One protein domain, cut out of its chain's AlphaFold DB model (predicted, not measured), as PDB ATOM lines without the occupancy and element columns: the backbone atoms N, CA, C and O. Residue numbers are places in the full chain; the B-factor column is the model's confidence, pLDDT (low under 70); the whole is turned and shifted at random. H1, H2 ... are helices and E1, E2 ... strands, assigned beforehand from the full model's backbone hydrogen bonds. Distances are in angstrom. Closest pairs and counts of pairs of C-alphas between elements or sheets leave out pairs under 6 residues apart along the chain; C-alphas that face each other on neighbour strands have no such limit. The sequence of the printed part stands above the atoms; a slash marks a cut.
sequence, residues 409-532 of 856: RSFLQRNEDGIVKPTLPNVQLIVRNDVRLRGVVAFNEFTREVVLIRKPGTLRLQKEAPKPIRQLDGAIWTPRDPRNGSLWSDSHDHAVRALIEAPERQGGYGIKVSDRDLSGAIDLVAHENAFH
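Overview. This is residues 409 to 532 of the 856 residues of the protein "Prim-Pol domain-containing protein" of Caulobacterales bacterium RIFCSPHIGHO2_01_FULL_70_19 (UniProt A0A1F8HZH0). This model has little regular structure: helix H1 and the small hairpin E1-E2 pack on helix H3, H2 lies crosswise near where H3 begins, and long loops make up most of the rest. The printed part has 124 residues, 44 in named elements, mostly helix, in the order H1, E1, E2, H2, H3. It is compact, radius of gyration of the C-alphas 14.6 A, spanning 45 by 31 by 22 A.

Arrangement. H1, residues 424 to 433, touches H3, residues 515 to 528, closest at C-alphas 428 and 521, 4.4 A. E1, residues 441 to 444, and E2, residues 449 to 452, form an antiparallel hairpin, N 442 to O 451 being 2.9 A. H2, residues 490 to 501, only just touches H3, with 3 pairs of C-alphas within 8 A, the closest 497 and 518, 7.2 A. Every O i to N i+4 pair in H1, H2 and H3 is within hydrogen-bond range.

Along the chain. H1, 14.2 A long, begins at C-alpha 424 (173.603, 184.796, 275.692). H2 measures 16.2 A. H3, 19.9 A, ends at C-alpha 528 (168.403, 199.056, 274.194).

Size, cuts and confidence. The printed part has no cut. Links E2 to H2 and H2 to H3 are long. Residues 461 to 467 have pLDDT under 70.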
ATOM      1  N   ARG A 409     184.326 192.754 268.469       90.19
ATOM      2  CA  ARG A 409     184.641 191.329 268.287       90.19
ATOM      3  C   ARG A 409     185.680 190.805 269.281       90.19
ATOM      4  O   ARG A 409     185.730 189.593 269.489       90.19
ATOM      5  N   SER A 410     186.501 191.678 269.866       90.88
ATOM      6  CA  SER A 410     187.467 191.329 270.914       90.88
ATOM      7  C   SER A 410     186.778 190.966 272.235       90.88
ATOM      8  O   SER A 410     187.300 190.146 272.984       90.88
ATOM      9  N   PHE A 411     185.566 191.481 272.474       92.44
ATOM     10  CA  PHE A 411     184.767 191.178 273.665       92.44
ATOM     11  C   PHE A 411     184.023 189.837 273.587       92.44
ATOM     12  O   PHE A 411     183.410 189.421 274.570       92.44
ATOM     13  N   LEU A 412     184.059 189.145 272.440       94.00
ATOM     14  CA  LEU A 412     183.455 187.821 272.313       94.00
ATOM     15  C   LEU A 412     184.214 186.808 273.169       94.00
ATOM     16  O   LEU A 412     185.400 186.550 272.959       94.00
ATOM     17  N   GLN A 413     183.500 186.170 274.093       94.06
ATOM     18  CA  GLN A 413     184.054 185.115 274.933       94.06
ATOM     19  C   GLN A 413     184.402 183.895 274.081       94.06
ATOM     20  O   GLN A 413     183.558 183.392 273.332       94.06
ATOM     21  N   ARG A 414     185.626 183.390 274.231       94.31
ATOM     22  CA  ARG A 414     186.148 182.231 273.496       94.31
ATOM     23  C   ARG A 414     186.513 181.089 274.445       94.31
ATOM     24  O   ARG A 414     186.701 181.307 275.644       94.31
ATOM     25  N   ASN A 415     186.516 179.859 273.939       91.25
ATOM     26  CA  ASN A 415     187.074 178.701 274.641       91.25
ATOM     27  C   ASN A 415     188.609 178.649 274.476       91.25
ATOM     28  O   ASN A 415     189.197 179.525 273.843       91.25
ATOM     29  N   GLU A 416     189.246 177.629 275.057       88.38
ATOM     30  CA  GLU A 416     190.705 177.430 275.000       88.38
ATOM     31  C   GLU A 416     191.226 177.251 273.561       88.38
ATOM     32  O   GLU A 416     192.327 177.692 273.249       88.38
ATOM     33  N   ASP A 417     190.395 176.719 272.658       84.62
ATOM     34  CA  ASP A 417     190.699 176.558 271.228       84.62
ATOM     35  C   ASP A 417     190.488 177.846 270.404       84.62
ATOM     36  O   ASP A 417     190.610 177.841 269.177       84.62
ATOM     37  N   GLY A 418     190.115 178.960 271.046       84.00
ATOM     38  CA  GLY A 418     189.836 180.236 270.382       84.00
ATOM     39  C   GLY A 418     188.470 180.322 269.685       84.00
ATOM     40  O   GLY A 418     188.184 181.331 269.033       84.00
ATOM     41  N   ILE A 419     187.602 179.319 269.840       87.50
ATOM     42  CA  ILE A 419     186.245 179.262 269.276       87.50
ATOM     43  C   ILE A 419     185.290 180.094 270.137       87.50
ATOM     44  O   ILE A 419     185.315 180.026 271.367       87.50
ATOM     45  N   VAL A 420     184.420 180.878 269.500       92.88
ATOM     46  CA  VAL A 420     183.404 181.691 270.188       92.88
ATOM     47  C   VAL A 420     182.437 180.790 270.967       92.88
ATOM     48  O   VAL A 420     181.970 179.769 270.465       92.88
ATOM     49  N   LYS A 421     182.109 181.162 272.208       93.69
ATOM     50  CA  LYS A 421     181.161 180.407 273.040       93.69
ATOM     51  C   LYS A 421     179.699 180.717 272.656       93.69
ATOM     52  O   LYS A 421     179.372 181.892 272.462       93.69
ATOM     53  N   PRO A 422     178.797 179.716 272.610       93.69
ATOM     54  CA  PRO A 422     177.366 179.911 272.360       93.69
ATOM     55  C   PRO A 422     176.630 180.360 273.634       93.69
ATOM     56  O   PRO A 422     175.842 179.620 274.213       93.69
ATOM     57  N   THR A 423     176.931 181.562 274.117       94.69
ATOM     58  CA  THR A 423     176.354 182.118 275.354       94.69
ATOM     59  C   THR A 423     175.532 183.363 275.054       94.69
ATOM     60  O   THR A 423     175.946 184.151 274.202       94.69
ATOM     61  N   LEU A 424     174.457 183.603 275.812       95.31
ATOM     62  CA  LEU A 424     173.603 184.796 275.692       95.31
ATOM     63  C   LEU A 424     174.389 186.123 275.523       95.31
ATOM     64  O   LEU A 424     174.090 186.832 274.566       95.31
ATOM     65  N   PRO A 425     175.439 186.445 276.318       95.75
ATOM     66  CA  PRO A 425     176.197 187.691 276.138       95.75
ATOM     67  C   PRO A 425     176.886 187.822 274.771       95.75
ATOM     68  O   PRO A 425     176.913 188.898 274.182       95.75
ATOM     69  N   ASN A 426     177.412 186.720 274.226       95.75
ATOM     70  CA  ASN A 426     178.022 186.718 272.894       95.75
ATOM     71  C   ASN A 426     176.967 186.907 271.802       95.75
ATOM     72  O   ASN A 426     177.194 187.652 270.853       95.75
ATOM     73  N   VAL A 427     175.811 186.251 271.940       96.88
ATOM     74  CA  VAL A 427     174.694 186.401 270.998       96.88
ATOM     75  C   VAL A 427     174.180 187.842 271.018       96.88
ATOM     76  O   VAL A 427     174.028 188.440 269.958       96.88
ATOM     77  N   GLN A 428     174.019 188.441 272.202       95.38
ATOM     78  CA  GLN A 428     173.657 189.852 272.364       95.38
ATOM     79  C   GLN A 428     174.682 190.779 271.695       95.38
ATOM     80  O   GLN A 428     174.295 191.650 270.919       95.38
ATOM     81  N   LEU A 429     175.986 190.564 271.922       94.62
ATOM     82  CA  LEU A 429     177.048 191.335 271.262       94.62
ATOM     83  C   LEU A 429     176.963 191.249 269.733       94.62
ATOM     84  O   LEU A 429     177.139 192.267 269.061       94.62
ATOM     85  N   ILE A 430     176.666 190.064 269.190       95.31
ATOM     86  CA  ILE A 430     176.492 189.853 267.749       95.31
ATOM     87  C   ILE A 430     175.263 190.607 267.233       95.31
ATOM     88  O   ILE A 430     175.393 191.389 266.293       95.31
ATOM     89  N   VAL A 431     174.090 190.419 267.846       95.25
ATOM     90  CA  VAL A 431     172.841 191.083 267.426       95.25
ATOM     91  C   VAL A 431     172.978 192.608 267.497       95.25
ATOM     92  O   VAL A 431     172.548 193.319 266.590       95.25
ATOM     93  N   ARG A 432     173.655 193.117 268.529       93.62
ATOM     94  CA  ARG A 432     173.895 194.548 268.728       93.62
ATOM     95  C   ARG A 432     174.815 195.164 267.674       93.62
ATOM     96  O   ARG A 432     174.571 196.294 267.251       93.62
ATOM     97  N   ASN A 433     175.876 194.464 267.266       92.81
ATOM     98  CA  ASN A 433     176.989 195.087 266.538       92.81
ATOM     99  C   ASN A 433     177.202 194.585 265.107       92.81
ATOM    100  O   ASN A 433     177.867 195.277 264.327       92.81
ATOM    101  N   ASP A 434     176.676 193.414 264.735       93.25
ATOM    102  CA  ASP A 434     176.804 192.911 263.367       93.25
ATOM    103  C   ASP A 434     176.204 193.920 262.385       93.25
ATOM    104  O   ASP A 434     175.094 194.413 262.576       93.25
ATOM    105  N   VAL A 435     176.928 194.227 261.309       91.62
ATOM    106  CA  VAL A 435     176.513 195.233 260.320       91.62
ATOM    107  C   VAL A 435     175.127 194.954 259.728       91.62
ATOM    108  O   VAL A 435     174.439 195.892 259.331       91.62
ATOM    109  N   ARG A 436     174.707 193.684 259.686       93.88
ATOM    110  CA  ARG A 436     173.395 193.267 259.182       93.88
ATOM    111  C   ARG A 436     172.284 193.451 260.216       93.88
ATOM    112  O   ARG A 436     171.149 193.626 259.806       93.88
ATOM    113  N   LEU A 437     172.583 193.443 261.516       94.12
ATOM    114  CA  LEU A 437     171.588 193.472 262.603       94.12
ATOM    115  C   LEU A 437     171.552 194.791 263.381       94.12
ATOM    116  O   LEU A 437     170.533 195.123 263.986       94.12
ATOM    117  N   ARG A 438     172.641 195.564 263.355       91.31
ATOM    118  CA  ARG A 438     172.829 196.750 264.195       91.31
ATOM    119  C   ARG A 438     171.671 197.743 264.072       91.31
ATOM    120  O   ARG A 438     171.518 198.450 263.075       91.31
ATOM    121  N   GLY A 439     170.889 197.792 265.152       88.94
ATOM    122  CA  GLY A 439     169.700 198.612 265.359       88.94
ATOM    123  C   GLY A 439     168.586 198.415 264.328       88.94
ATOM    124  O   GLY A 439     167.835 199.358 264.077       88.94
ATOM    125  N   VAL A 440     168.526 197.239 263.706       93.69
ATOM    126  CA  VAL A 440     167.414 196.752 262.876       93.69
ATOM    127  C   VAL A 440     166.189 196.468 263.743       93.69
ATOM    128  O   VAL A 440     165.081 196.853 263.373       93.69
ATOM    129  N   VAL A 441     166.420 195.850 264.903       95.06
ATOM    130  CA  VAL A 441     165.410 195.550 265.919       95.06
ATOM    131  C   VAL A 441     165.315 196.674 266.955       95.06
ATOM    132  O   VAL A 441     166.327 197.296 267.298       95.06
ATOM    133  N   ALA A 442     164.104 196.938 267.432       94.94
ATOM    134  CA  ALA A 442     163.792 197.898 268.482       94.94
ATOM    135  C   ALA A 442     162.557 197.457 269.274       94.94
ATOM    136  O   ALA A 442     161.763 196.656 268.788       94.94
ATOM    137  N   PHE A 443     162.396 197.986 270.481       95.25
ATOM    138  CA  PHE A 443     161.197 197.803 271.293       95.25
ATOM    139  C   PHE A 443     160.285 199.026 271.151       95.25
ATOM    140  O   PHE A 443     160.701 200.154 271.423       95.25
ATOM    141  N   ASN A 444     159.046 198.820 270.720       94.88
ATOM    142  CA  ASN A 444     158.048 199.880 270.681       94.88
ATOM    143  C   ASN A 444     157.425 200.011 272.081       94.88
ATOM    144  O   ASN A 444     156.662 199.149 272.501       94.88
ATOM    145  N   GLU A 445     157.739 201.085 272.815       92.50
ATOM    146  CA  GLU A 445     157.231 201.306 274.181       92.50
ATOM    147  C   GLU A 445     155.697 201.418 274.240       92.50
ATOM    148  O   GLU A 445     155.111 201.185 275.298       92.50
ATOM    149  N   PHE A 446     155.054 201.791 273.128       92.69
ATOM    150  CA  PHE A 446     153.624 202.080 273.072       92.69
ATOM    151  C   PHE A 446     152.777 200.841 272.774       92.69
ATOM    152  O   PHE A 446     151.751 200.637 273.421       92.69
ATOM    153  N   THR A 447     153.224 199.989 271.844       91.06
ATOM    154  CA  THR A 447     152.591 198.678 271.597       91.06
ATOM    155  C   THR A 447     153.141 197.580 272.509       91.06
ATOM    156  O   THR A 447     152.492 196.560 272.686       91.06
ATOM    157  N   ARG A 448     154.306 197.802 273.138       89.56
ATOM    158  CA  ARG A 448     155.076 196.827 273.934       89.56
ATOM    159  C   ARG A 448     155.542 195.605 273.143       89.56
ATOM    160  O   ARG A 448     155.685 194.514 273.691       89.56
ATOM    161  N   GLU A 449     155.842 195.809 271.867       92.00
ATOM    162  CA  GLU A 449     156.271 194.750 270.959       92.00
ATOM    163  C   GLU A 449     157.702 194.965 270.466       92.00
ATOM    164  O   GLU A 449     158.186 196.091 270.300       92.00
ATOM    165  N   VAL A 450     158.372 193.853 270.168       95.25
ATOM    166  CA  VAL A 450     159.624 193.866 269.415       95.25
ATOM    167  C   VAL A 450     159.294 194.079 267.940       95.25
ATOM    168  O   VAL A 450     158.491 193.356 267.348       95.25
ATOM    169  N   VAL A 451     159.930 195.075 267.332       96.06
ATOM    170  CA  VAL A 451     159.646 195.507 265.965       96.06
ATOM    171  C   VAL A 451     160.916 195.699 265.140       96.06
ATOM    172  O   VAL A 451     161.997 196.036 265.628       96.06
ATOM    173  N   LEU A 452     160.761 195.506 263.837       95.31
ATOM    174  CA  LEU A 452     161.701 195.843 262.783       95.31
ATOM    175  C   LEU A 452     161.510 197.310 262.373       95.31
ATOM    176  O   LEU A 452     160.478 197.667 261.804       95.31
ATOM    177  N   ILE A 453     162.525 198.148 262.590       91.81
ATOM    178  CA  ILE A 453     162.451 199.596 262.300       91.81
ATOM    179  C   ILE A 453     163.223 200.024 261.048       91.81
ATOM    180  O   ILE A 453     163.013 201.114 260.522       91.81
ATOM    181  N   ARG A 454     164.134 199.187 260.539       90.38
ATOM    182  CA  ARG A 454     164.877 199.462 259.299       90.38
ATOM    183  C   ARG A 454     165.348 198.188 258.627       90.38
ATOM    184  O   ARG A 454     165.423 197.141 259.253       90.38
ATOM    185  N   LYS A 455     165.725 198.302 257.355       92.81
ATOM    186  CA  LYS A 455     166.318 197.187 256.614       92.81
ATOM    187  C   LYS A 455     167.679 196.786 257.207       92.81
ATOM    188  O   LYS A 455     168.446 197.675 257.593       92.81
ATOM    189  N   PRO A 456     168.003 195.483 257.222       94.12
ATOM    190  CA  PRO A 456     169.343 194.986 257.491       94.12
ATOM    191  C   PRO A 456     170.413 195.654 256.635       94.12
ATOM    192  O   PRO A 456     170.209 195.937 255.451       94.12
ATOM    193  N   GLY A 457     171.584 195.873 257.230       91.19
ATOM    194  CA  GLY A 457     172.780 196.218 256.469       91.19
ATOM    195  C   GLY A 457     173.285 195.032 255.642       91.19
ATOM    196  O   GLY A 457     172.779 193.917 255.731       91.19
ATOM    197  N   THR A 458     174.321 195.262 254.841       88.25
ATOM    198  CA  THR A 458     174.917 194.238 253.969       88.25
ATOM    199  C   THR A 458     176.394 194.062 254.283       88.25
ATOM    200  O   THR A 458     177.144 195.036 254.379       88.25
ATOM    201  N   LEU A 459     176.839 192.811 254.401       85.00
ATOM    202  CA  LEU A 459     178.263 192.499 254.530       85.00
ATOM    203  C   LEU A 459     178.903 192.418 253.132       85.00
ATOM    204  O   LEU A 459     178.447 191.636 252.298       85.00
ATOM    205  N   ARG A 460     179.936 193.232 252.857       70.88
ATOM    206  CA  ARG A 460     180.626 193.269 251.548       70.88
ATOM    207  C   ARG A 460     181.574 192.068 251.360       70.88
ATOM    208  O   ARG A 460     182.231 191.641 252.303       70.88
ATOM    209  N   LEU A 461     181.645 191.556 250.127       60.06
ATOM    210  CA  LEU A 461     182.434 190.389 249.688       60.06
ATOM    211  C   LEU A 461     183.961 190.592 249.771       60.06
ATOM    212  O   LEU A 461     184.464 191.651 249.397       60.06
ATOM    213  N   GLN A 462     184.701 189.521 250.085       56.22
ATOM    214  CA  GLN A 462     186.021 189.274 249.484       56.22
ATOM    215  C   GLN A 462     185.814 188.443 248.205       56.22
ATOM    216  O   GLN A 462     184.996 187.526 248.196       56.22
ATOM    217  N   LYS A 463     186.507 188.793 247.113       52.66
ATOM    218  CA  LYS A 463     186.229 188.352 245.726       52.66
ATOM    219  C   LYS A 463     186.291 186.832 245.455       52.66
ATOM    220  O   LYS A 463     185.942 186.431 244.353       52.66
ATOM    221  N   GLU A 464     186.680 185.994 246.417       54.66
ATOM    222  CA  GLU A 464     187.030 184.579 246.185       54.66
ATOM    223  C   GLU A 464     186.425 183.598 247.217       54.66
ATOM    224  O   GLU A 464     187.031 182.586 247.563       54.66
ATOM    225  N   ALA A 465     185.219 183.860 247.743       56.22
ATOM    226  CA  ALA A 465     184.559 182.929 248.667       56.22
ATOM    227  C   ALA A 465     183.786 181.807 247.920       56.22
ATOM    228  O   ALA A 465     182.920 182.106 247.100       56.22
ATOM    229  N   PRO A 466     184.009 180.511 248.231       56.84
ATOM    230  CA  PRO A 466     183.395 179.378 247.518       56.84
ATOM    231  C   PRO A 466     181.898 179.153 247.811       56.84
ATOM    232  O   PRO A 466     181.272 178.296 247.191       56.84
ATOM    233  N   LYS A 467     181.305 179.875 248.772       66.25
ATOM    234  CA  LYS A 467     179.862 179.861 249.076       66.25
ATOM    235  C   LYS A 467     179.383 181.295 249.333       66.25
ATOM    236  O   LYS A 467     180.151 182.062 249.913       66.25
ATOM    237  N   PRO A 468     178.139 181.654 248.962       74.00
ATOM    238  CA  PRO A 468     177.628 183.002 249.185       74.00
ATOM    239  C   PRO A 468     177.587 183.332 250.683       74.00
ATOM    240  O   PRO A 468     177.239 182.483 251.510       74.00
ATOM    241  N   ILE A 469     177.959 184.570 251.019       82.50
ATOM    242  CA  ILE A 469     177.799 185.134 252.362       82.50
ATOM    243  C   ILE A 469     176.311 185.141 252.697       82.50
ATOM    244  O   ILE A 469     175.495 185.555 251.869       82.50
ATOM    245  N   ARG A 470     175.949 184.721 253.910       86.81
ATOM    246  CA  ARG A 470     174.560 184.827 254.360       86.81
ATOM    247  C   ARG A 470     174.210 186.286 254.626       86.81
ATOM    248  O   ARG A 470     174.858 186.947 255.439       86.81
ATOM    249  N   GLN A 471     173.190 186.774 253.936       90.06
ATOM    250  CA  GLN A 471     172.588 188.081 254.174       90.06
ATOM    251  C   GLN A 471     171.233 187.906 254.860       90.06
ATOM    252  O   GLN A 471     170.693 186.801 254.920       90.06
ATOM    253  N   LEU A 472     170.714 189.005 255.395       91.88
ATOM    254  CA  LEU A 472     169.342 189.107 255.876       91.88
ATOM    255  C   LEU A 472     168.556 189.889 254.821       91.88
ATOM    256  O   LEU A 472     168.530 191.119 254.834       91.88
ATOM    257  N   ASP A 473     168.020 189.174 253.839       86.75
ATOM    258  CA  ASP A 473     167.353 189.728 252.666       86.75
ATOM    259  C   ASP A 473     165.975 189.089 252.424       86.75
ATOM    260  O   ASP A 473     165.569 188.127 253.078       86.75
ATOM    261  N   GLY A 474     165.202 189.687 251.518       87.44
ATOM    262  CA  GLY A 474     163.836 189.267 251.209       87.44
ATOM    263  C   GLY A 474     162.748 190.148 251.829       87.44
ATOM    264  O   GLY A 474     163.009 191.165 252.473       87.44
ATOM    265  N   ALA A 475     161.493 189.765 251.584       88.38
ATOM    266  CA  ALA A 475     160.326 190.595 251.886       88.38
ATOM    267  C   ALA A 475     160.068 190.786 253.390       88.38
ATOM    268  O   ALA A 475     159.538 191.826 253.774       88.38
ATOM    269  N   ILE A 476     160.459 189.819 254.232       92.50
ATOM    270  CA  ILE A 476     160.268 189.895 255.692       92.50
ATOM    271  C   ILE A 476     161.078 191.043 256.314       92.50
ATOM    272  O   ILE A 476     160.611 191.697 257.232       92.50
ATOM    273  N   TRP A 477     162.230 191.382 255.728       93.38
ATOM    274  CA  TRP A 477     163.145 192.414 256.222       93.38
ATOM    275  C   TRP A 477     162.828 193.830 255.730       93.38
ATOM    276  O   TRP A 477     163.634 194.747 255.902       93.38
ATOM    277  N   THR A 478     161.681 194.028 255.076       90.94
ATOM    278  CA  THR A 478     161.232 195.352 254.636       90.94
ATOM    279  C   THR A 478     160.231 195.912 255.646       90.94
ATOM    280  O   THR A 478     159.122 195.380 255.720       90.94
ATOM    281  N   PRO A 479     160.574 196.989 256.381       89.12
ATOM    282  CA  PRO A 479     159.626 197.650 257.268       89.12
ATOM    283  C   PRO A 479     158.444 198.179 256.450       89.12
ATOM    284  O   PRO A 479     158.631 198.958 255.514       89.12
ATOM    285  N   ARG A 480     157.240 197.717 256.783       88.19
ATOM    286  CA  ARG A 480     155.966 198.145 256.193       88.19
ATOM    287  C   ARG A 480     155.376 199.349 256.917       88.19
ATOM    288  O   ARG A 480     154.736 200.172 256.277       88.19
ATOM    289  N   ASP A 481     155.635 199.455 258.217       88.75
ATOM    290  CA  ASP A 481     155.269 200.601 259.044       88.75
ATOM    291  C   ASP A 481     156.546 201.270 259.584       88.75
ATOM    292  O   ASP A 481     157.159 200.768 260.528       88.75
ATOM    293  N   PRO A 482     157.001 202.376 258.969       80.94
ATOM    294  CA  PRO A 482     158.170 203.111 259.439       80.94
ATOM    295  C   PRO A 482     157.938 203.883 260.742       80.94
ATOM    296  O   PRO A 482     158.919 204.245 261.388       80.94
ATOM    297  N   ARG A 483     156.680 204.185 261.104       86.12
ATOM    298  CA  ARG A 483     156.352 204.979 262.299       86.12
ATOM    299  C   ARG A 483     156.286 204.099 263.540       86.12
ATOM    300  O   ARG A 483     156.874 204.459 264.551       86.12
ATOM    301  N   ASN A 484     155.608 202.955 263.461       90.62
ATOM    302  CA  ASN A 484     155.458 202.025 264.589       90.62
ATOM    303  C   ASN A 484     156.465 200.875 264.578       90.62
ATOM    304  O   ASN A 484     156.602 200.162 265.571       90.62
ATOM    305  N   GLY A 485     157.179 200.693 263.467       91.69
ATOM    306  CA  GLY A 485     157.938 199.479 263.211       91.69
ATOM    307  C   GLY A 485     157.028 198.344 262.740       91.69
ATOM    308  O   GLY A 485     155.817 198.342 262.935       91.69
ATOM    309  N   SER A 486     157.615 197.367 262.058       93.56
ATOM    310  CA  SER A 486     156.894 196.169 261.606       93.56
ATOM    311  C   SER A 486     157.101 195.032 262.587       93.56
ATOM    312  O   SER A 486     158.223 194.840 263.038       93.56
ATOM    313  N   LEU A 487     156.051 194.270 262.886       93.00
ATOM    314  CA  LEU A 487     156.118 193.176 263.854       93.00
ATOM    315  C   LEU A 487     157.299 192.239 263.584       93.00
ATOM    316  O   LEU A 487     157.463 191.707 262.478       93.00
ATOM    317  N   TRP A 488     158.113 192.042 264.619       94.75
ATOM    318  CA  TRP A 488     159.108 190.985 264.631       94.75
ATOM    319  C   TRP A 488     158.400 189.639 264.789       94.75
ATOM    320  O   TRP A 488     157.374 189.531 265.451       94.75
ATOM    321  N   SER A 489     158.919 188.600 264.147       93.44
ATOM    322  CA  SER A 489     158.258 187.294 264.091       93.44
ATOM    323  C   SER A 489     159.274 186.168 264.132       93.44
ATOM    324  O   SER A 489     160.447 186.386 263.833       93.44
ATOM    325  N   ASP A 490     158.811 184.945 264.375       93.06
ATOM    326  CA  ASP A 490     159.649 183.741 264.412       93.06
ATOM    327  C   ASP A 490     160.483 183.556 263.135       93.06
ATOM    328  O   ASP A 490     161.589 183.023 263.158       93.06
ATOM    329  N   SER A 491     159.985 184.025 261.984       94.81
ATOM    330  CA  SER A 491     160.744 183.986 260.727       94.81
ATOM    331  C   SER A 491     162.006 184.849 260.777       94.81
ATOM    332  O   SER A 491     163.025 184.483 260.189       94.81
ATOM    333  N   HIS A 492     161.953 185.977 261.489       95.75
ATOM    334  CA  HIS A 492     163.122 186.807 261.743       95.75
ATOM    335  C   HIS A 492     164.095 186.079 262.672       95.75
ATOM    336  O   HIS A 492     165.267 185.960 262.315       95.75
ATOM    337  N   ASP A 493     163.614 185.501 263.778       95.75
ATOM    338  CA  ASP A 493     164.438 184.699 264.699       95.75
ATOM    339  C   ASP A 493     165.167 183.575 263.957       95.75
ATOM    340  O   ASP A 493     166.391 183.465 264.034       95.75
ATOM    341  N   HIS A 494     164.459 182.793 263.140       94.94
ATOM    342  CA  HIS A 494     165.064 181.727 262.342       94.94
ATOM    343  C   HIS A 494     166.152 182.239 261.387       94.94
ATOM    344  O   HIS A 494     167.201 181.604 261.244       94.94
ATOM    345  N   ALA A 495     165.934 183.388 260.744       95.50
ATOM    346  CA  ALA A 495     166.913 183.987 259.843       95.50
ATOM    347  C   ALA A 495     168.150 184.509 260.597       95.50
ATOM    348  O   ALA A 495     169.277 184.280 260.148       95.50
ATOM    349  N   VAL A 496     167.968 185.136 261.767       96.44
ATOM    350  CA  VAL A 496     169.077 185.554 262.642       96.44
ATOM    351  C   VAL A 496     169.841 184.340 263.172       96.44
ATOM    352  O   VAL A 496     171.070 184.327 263.130       96.44
ATOM    353  N   ARG A 497     169.152 183.276 263.589       96.38
ATOM    354  CA  ARG A 497     169.790 182.022 264.006       96.38
ATOM    355  C   ARG A 497     170.650 181.446 262.889       96.38
ATOM    356  O   ARG A 497     171.836 181.199 263.086       96.38
ATOM    357  N   ALA A 498     170.078 181.296 261.696       94.31
ATOM    358  CA  ALA A 498     170.778 180.752 260.536       94.31
ATOM    359  C   ALA A 498     172.005 181.590 260.138       94.31
ATOM    360  O   ALA A 498     172.992 181.042 259.644       94.31
ATOM    361  N   LEU A 499     171.958 182.909 260.356       94.75
ATOM    362  CA  LEU A 499     173.095 183.813 260.189       94.75
ATOM    363  C   LEU A 499     174.216 183.503 261.189       94.75
ATOM    364  O   LEU A 499     175.378 183.401 260.794       94.75
ATOM    365  N   ILE A 500     173.869 183.367 262.471       95.44
ATOM    366  CA  ILE A 500     174.833 183.173 263.557       95.44
ATOM    367  C   ILE A 500     175.486 181.789 263.473       95.44
ATOM    368  O   ILE A 500     176.710 181.680 263.568       95.44
ATOM    369  N   GLU A 501     174.690 180.750 263.216       95.12
ATOM    370  CA  GLU A 501     175.159 179.363 263.110       95.12
ATOM    371  C   GLU A 501     175.979 179.097 261.839       95.12
ATOM    372  O   GLU A 501     176.694 178.094 261.747       95.12
ATOM    373  N   ALA A 502     175.915 179.985 260.842       91.69
ATOM    374  CA  ALA A 502     176.693 179.824 259.626       91.69
ATOM    375  C   ALA A 502     178.210 179.889 259.906       91.69
ATOM    376  O   ALA A 502     178.655 180.632 260.780       91.69
ATOM    377  N   PRO A 503     179.039 179.152 259.147       89.81
ATOM    378  CA  PRO A 503     180.493 179.224 259.289       89.81
ATOM    379  C   PRO A 503     181.051 180.626 259.003       89.81
ATOM    380  O   PRO A 503     180.504 181.350 258.168       89.81
ATOM    381  N   GLU A 504     182.217 180.956 259.569       85.69
ATOM    382  CA  GLU A 504     182.906 182.242 259.335       85.69
ATOM    383  C   GLU A 504     183.147 182.537 257.846       85.69
ATOM    384  O   GLU A 504     182.968 183.664 257.390       85.69
ATOM    385  N   ARG A 505     183.426 181.505 257.034       83.50
ATOM    386  CA  ARG A 505     183.557 181.621 255.564       83.50
ATOM    387  C   ARG A 505     182.290 182.102 254.839       83.50
ATOM    388  O   ARG A 505     182.372 182.504 253.686       83.50
ATOM    389  N   GLN A 506     181.122 182.013 255.476       86.69
ATOM    390  CA  GLN A 506     179.849 182.567 254.989       86.69
ATOM    391  C   GLN A 506     179.470 183.864 255.723       86.69
ATOM    392  O   GLN A 506     178.337 184.331 255.605       86.69
ATOM    393  N   GLY A 507     180.398 184.437 256.494       86.56
ATOM    394  CA  GLY A 507     180.170 185.609 257.329       86.56
ATOM    395  C   GLY A 507     179.311 185.335 258.565       86.56
ATOM    396  O   GLY A 507     178.714 186.280 259.069       86.56
ATOM    397  N   GLY A 508     179.172 184.082 259.011       90.62
ATOM    398  CA  GLY A 508     178.543 183.752 260.295       90.62
ATOM    399  C   GLY A 508     179.568 183.600 261.422       90.62
ATOM    400  O   GLY A 508     180.725 183.984 261.257       90.62
ATOM    401  N   TYR A 509     179.151 183.044 262.559       92.44
ATOM    402  CA  TYR A 509     179.979 182.927 263.768       92.44
ATOM    403  C   TYR A 509     180.287 181.473 264.150       92.44
ATOM    404  O   TYR A 509     181.050 181.236 265.080       92.44
ATOM    405  N   GLY A 510     179.721 180.493 263.435       91.56
ATOM    406  CA  GLY A 510     180.007 179.067 263.618       91.56
ATOM    407  C   GLY A 510     179.572 178.491 264.969       91.56
ATOM    408  O   GLY A 510     180.032 177.414 265.339       91.56
ATOM    409  N   ILE A 511     178.702 179.190 265.702       94.12
ATOM    410  CA  ILE A 511     178.215 178.785 267.026       94.12
ATOM    411  C   ILE A 511     176.768 178.322 266.940       94.12
ATOM    412  O   ILE A 511     175.960 178.977 266.295       94.12
ATOM    413  N   LYS A 512     176.421 177.223 267.616       94.25
ATOM    414  CA  LYS A 512     175.037 176.737 267.706       94.25
ATOM    415  C   LYS A 512     174.311 177.447 268.845       94.25
ATOM    416  O   LYS A 512     174.715 177.292 269.995       94.25
ATOM    417  N   VAL A 513     173.255 178.197 268.545       94.00
ATOM    418  CA  VAL A 513     172.555 179.038 269.534       94.00
ATOM    419  C   VAL A 513     171.235 178.386 269.929       94.00
ATOM    420  O   VAL A 513     170.562 177.789 269.092       94.00
ATOM    421  N   SER A 514     170.862 178.452 271.208       94.56
ATOM    422  CA  SER A 514     169.548 177.987 271.673       94.56
ATOM    423  C   SER A 514     168.466 179.040 271.405       94.56
ATOM    424  O   SER A 514     168.763 180.232 271.420       94.56
ATOM    425  N   ASP A 515     167.207 178.632 271.216       92.44
ATOM    426  CA  ASP A 515     166.101 179.586 271.005       92.44
ATOM    427  C   ASP A 515     165.949 180.545 272.188       92.44
ATOM    428  O   ASP A 515     165.806 181.747 272.009       92.44
ATOM    429  N   ARG A 516     166.120 180.033 273.412       93.69
ATOM    430  CA  ARG A 516     166.098 180.844 274.634       93.69
ATOM    431  C   ARG A 516     167.138 181.966 274.609       93.69
ATOM    432  O   ARG A 516     166.817 183.096 274.967       93.69
ATOM    433  N   ASP A 517     168.382 181.655 274.244       95.12
ATOM    434  CA  ASP A 517     169.461 182.648 274.264       95.12
ATOM    435  C   ASP A 517     169.358 183.612 273.069       95.12
ATOM    436  O   ASP A 517     169.754 184.769 273.187       95.12
ATOM    437  N   LEU A 518     168.800 183.164 271.939       96.56
ATOM    438  CA  LEU A 518     168.520 184.024 270.790       96.56
ATOM    439  C   LEU A 518     167.405 185.026 271.090       96.56
ATOM    440  O   LEU A 518     167.640 186.227 270.971       96.56
ATOM    441  N   SER A 519     166.228 184.555 271.511       94.31
ATOM    442  CA  SER A 519     165.099 185.434 271.823       94.31
ATOM    443  C   SER A 519     165.453 186.385 272.969       94.31
ATOM    444  O   SER A 519     165.164 187.571 272.879       94.31
ATOM    445  N   GLY A 520     166.179 185.911 273.991       95.25
ATOM    446  CA  GLY A 520     166.688 186.774 275.062       95.25
ATOM    447  C   GLY A 520     167.669 187.844 274.567       95.25
ATOM    448  O   GLY A 520     167.600 188.987 275.005       95.25
ATOM    449  N   ALA A 521     168.567 187.516 273.633       96.69
ATOM    450  CA  ALA A 521     169.483 188.498 273.052       96.69
ATOM    451  C   ALA A 521     168.751 189.544 272.199       96.69
ATOM    452  O   ALA A 521     169.088 190.725 272.262       96.69
ATOM    453  N   ILE A 522     167.770 189.114 271.403       97.00
ATOM    454  CA  ILE A 522     166.954 189.999 270.564       97.00
ATOM    455  C   ILE A 522     166.140 190.949 271.440       97.00
ATOM    456  O   ILE A 522     166.184 192.151 271.197       97.00
ATOM    457  N   ASP A 523     165.480 190.434 272.476       94.94
ATOM    458  CA  ASP A 523     164.695 191.216 273.435       94.94
ATOM    459  C   ASP A 523     165.549 192.283 274.144       94.94
ATOM    460  O   ASP A 523     165.227 193.473 274.121       94.94
ATOM    461  N   LEU A 524     166.719 191.896 274.666       94.94
ATOM    462  CA  LEU A 524     167.654 192.830 275.303       94.94
ATOM    463  C   LEU A 524     168.107 193.942 274.342       94.94
ATOM    464  O   LEU A 524     168.093 195.119 274.705       94.94
ATOM    465  N   VAL A 525     168.481 193.597 273.104       94.25
ATOM    466  CA  VAL A 525     168.904 194.593 272.102       94.25
ATOM    467  C   VAL A 525     167.728 195.446 271.618       94.25
ATOM    468  O   VAL A 525     167.918 196.625 271.308       94.25
ATOM    469  N   ALA A 526     166.516 194.894 271.557       94.69
ATOM    470  CA  ALA A 526     165.309 195.640 271.231       94.69
ATOM    471  C   ALA A 526     165.057 196.731 272.279       94.69
ATOM    472  O   ALA A 526     164.885 197.893 271.910       94.69
ATOM    473  N   HIS A 527     165.130 196.383 273.566       93.06
ATOM    474  CA  HIS A 527     164.979 197.324 274.677       93.06
ATOM    475  C   HIS A 527     166.082 198.393 274.720       93.06
ATOM    476  O   HIS A 527     165.787 199.557 274.984       93.06
ATOM    477  N   GLU A 528     167.333 198.055 274.380       90.81
ATOM    478  CA  GLU A 528     168.403 199.056 274.194       90.81
ATOM    479  C   GLU A 528     168.080 200.065 273.073       90.81
ATOM    480  O   GLU A 528     168.572 201.194 273.076       90.81
ATOM    481  N   ASN A 529     167.257 199.658 272.106       90.56
ATOM    482  CA  ASN A 529     166.803 200.465 270.977       90.56
ATOM    483  C   ASN A 529     165.356 200.960 271.137       90.56
ATOM    484  O   ASN A 529     164.731 201.291 270.128       90.56
ATOM    485  N   ALA A 530     164.821 200.991 272.363       92.19
ATOM    486  CA  ALA A 530     163.429 201.343 272.604       92.19
ATOM    487  C   ALA A 530     163.076 202.758 272.112       92.19
ATOM    488  O   ALA A 530     163.895 203.679 272.167       92.19
ATOM    489  N   PHE A 531     161.844 202.923 271.640       92.00
ATOM    490  CA  PHE A 531     161.302 204.204 271.188       92.00
ATOM    491  C   PHE A 531     159.796 204.270 271.443       92.00
ATOM    492  O   PHE A 531     159.148 203.241 271.647       92.00
ATOM    493  N   HIS A 532     159.230 205.476 271.407       93.44
ATOM    494  CA  HIS A 532     157.793 205.675 271.552       93.44
ATOM    495  C   HIS A 532     157.248 206.435 270.333       93.44
ATOM    496  O   HIS A 532     157.480 207.640 270.223       93.44
TER     497      HIS A 532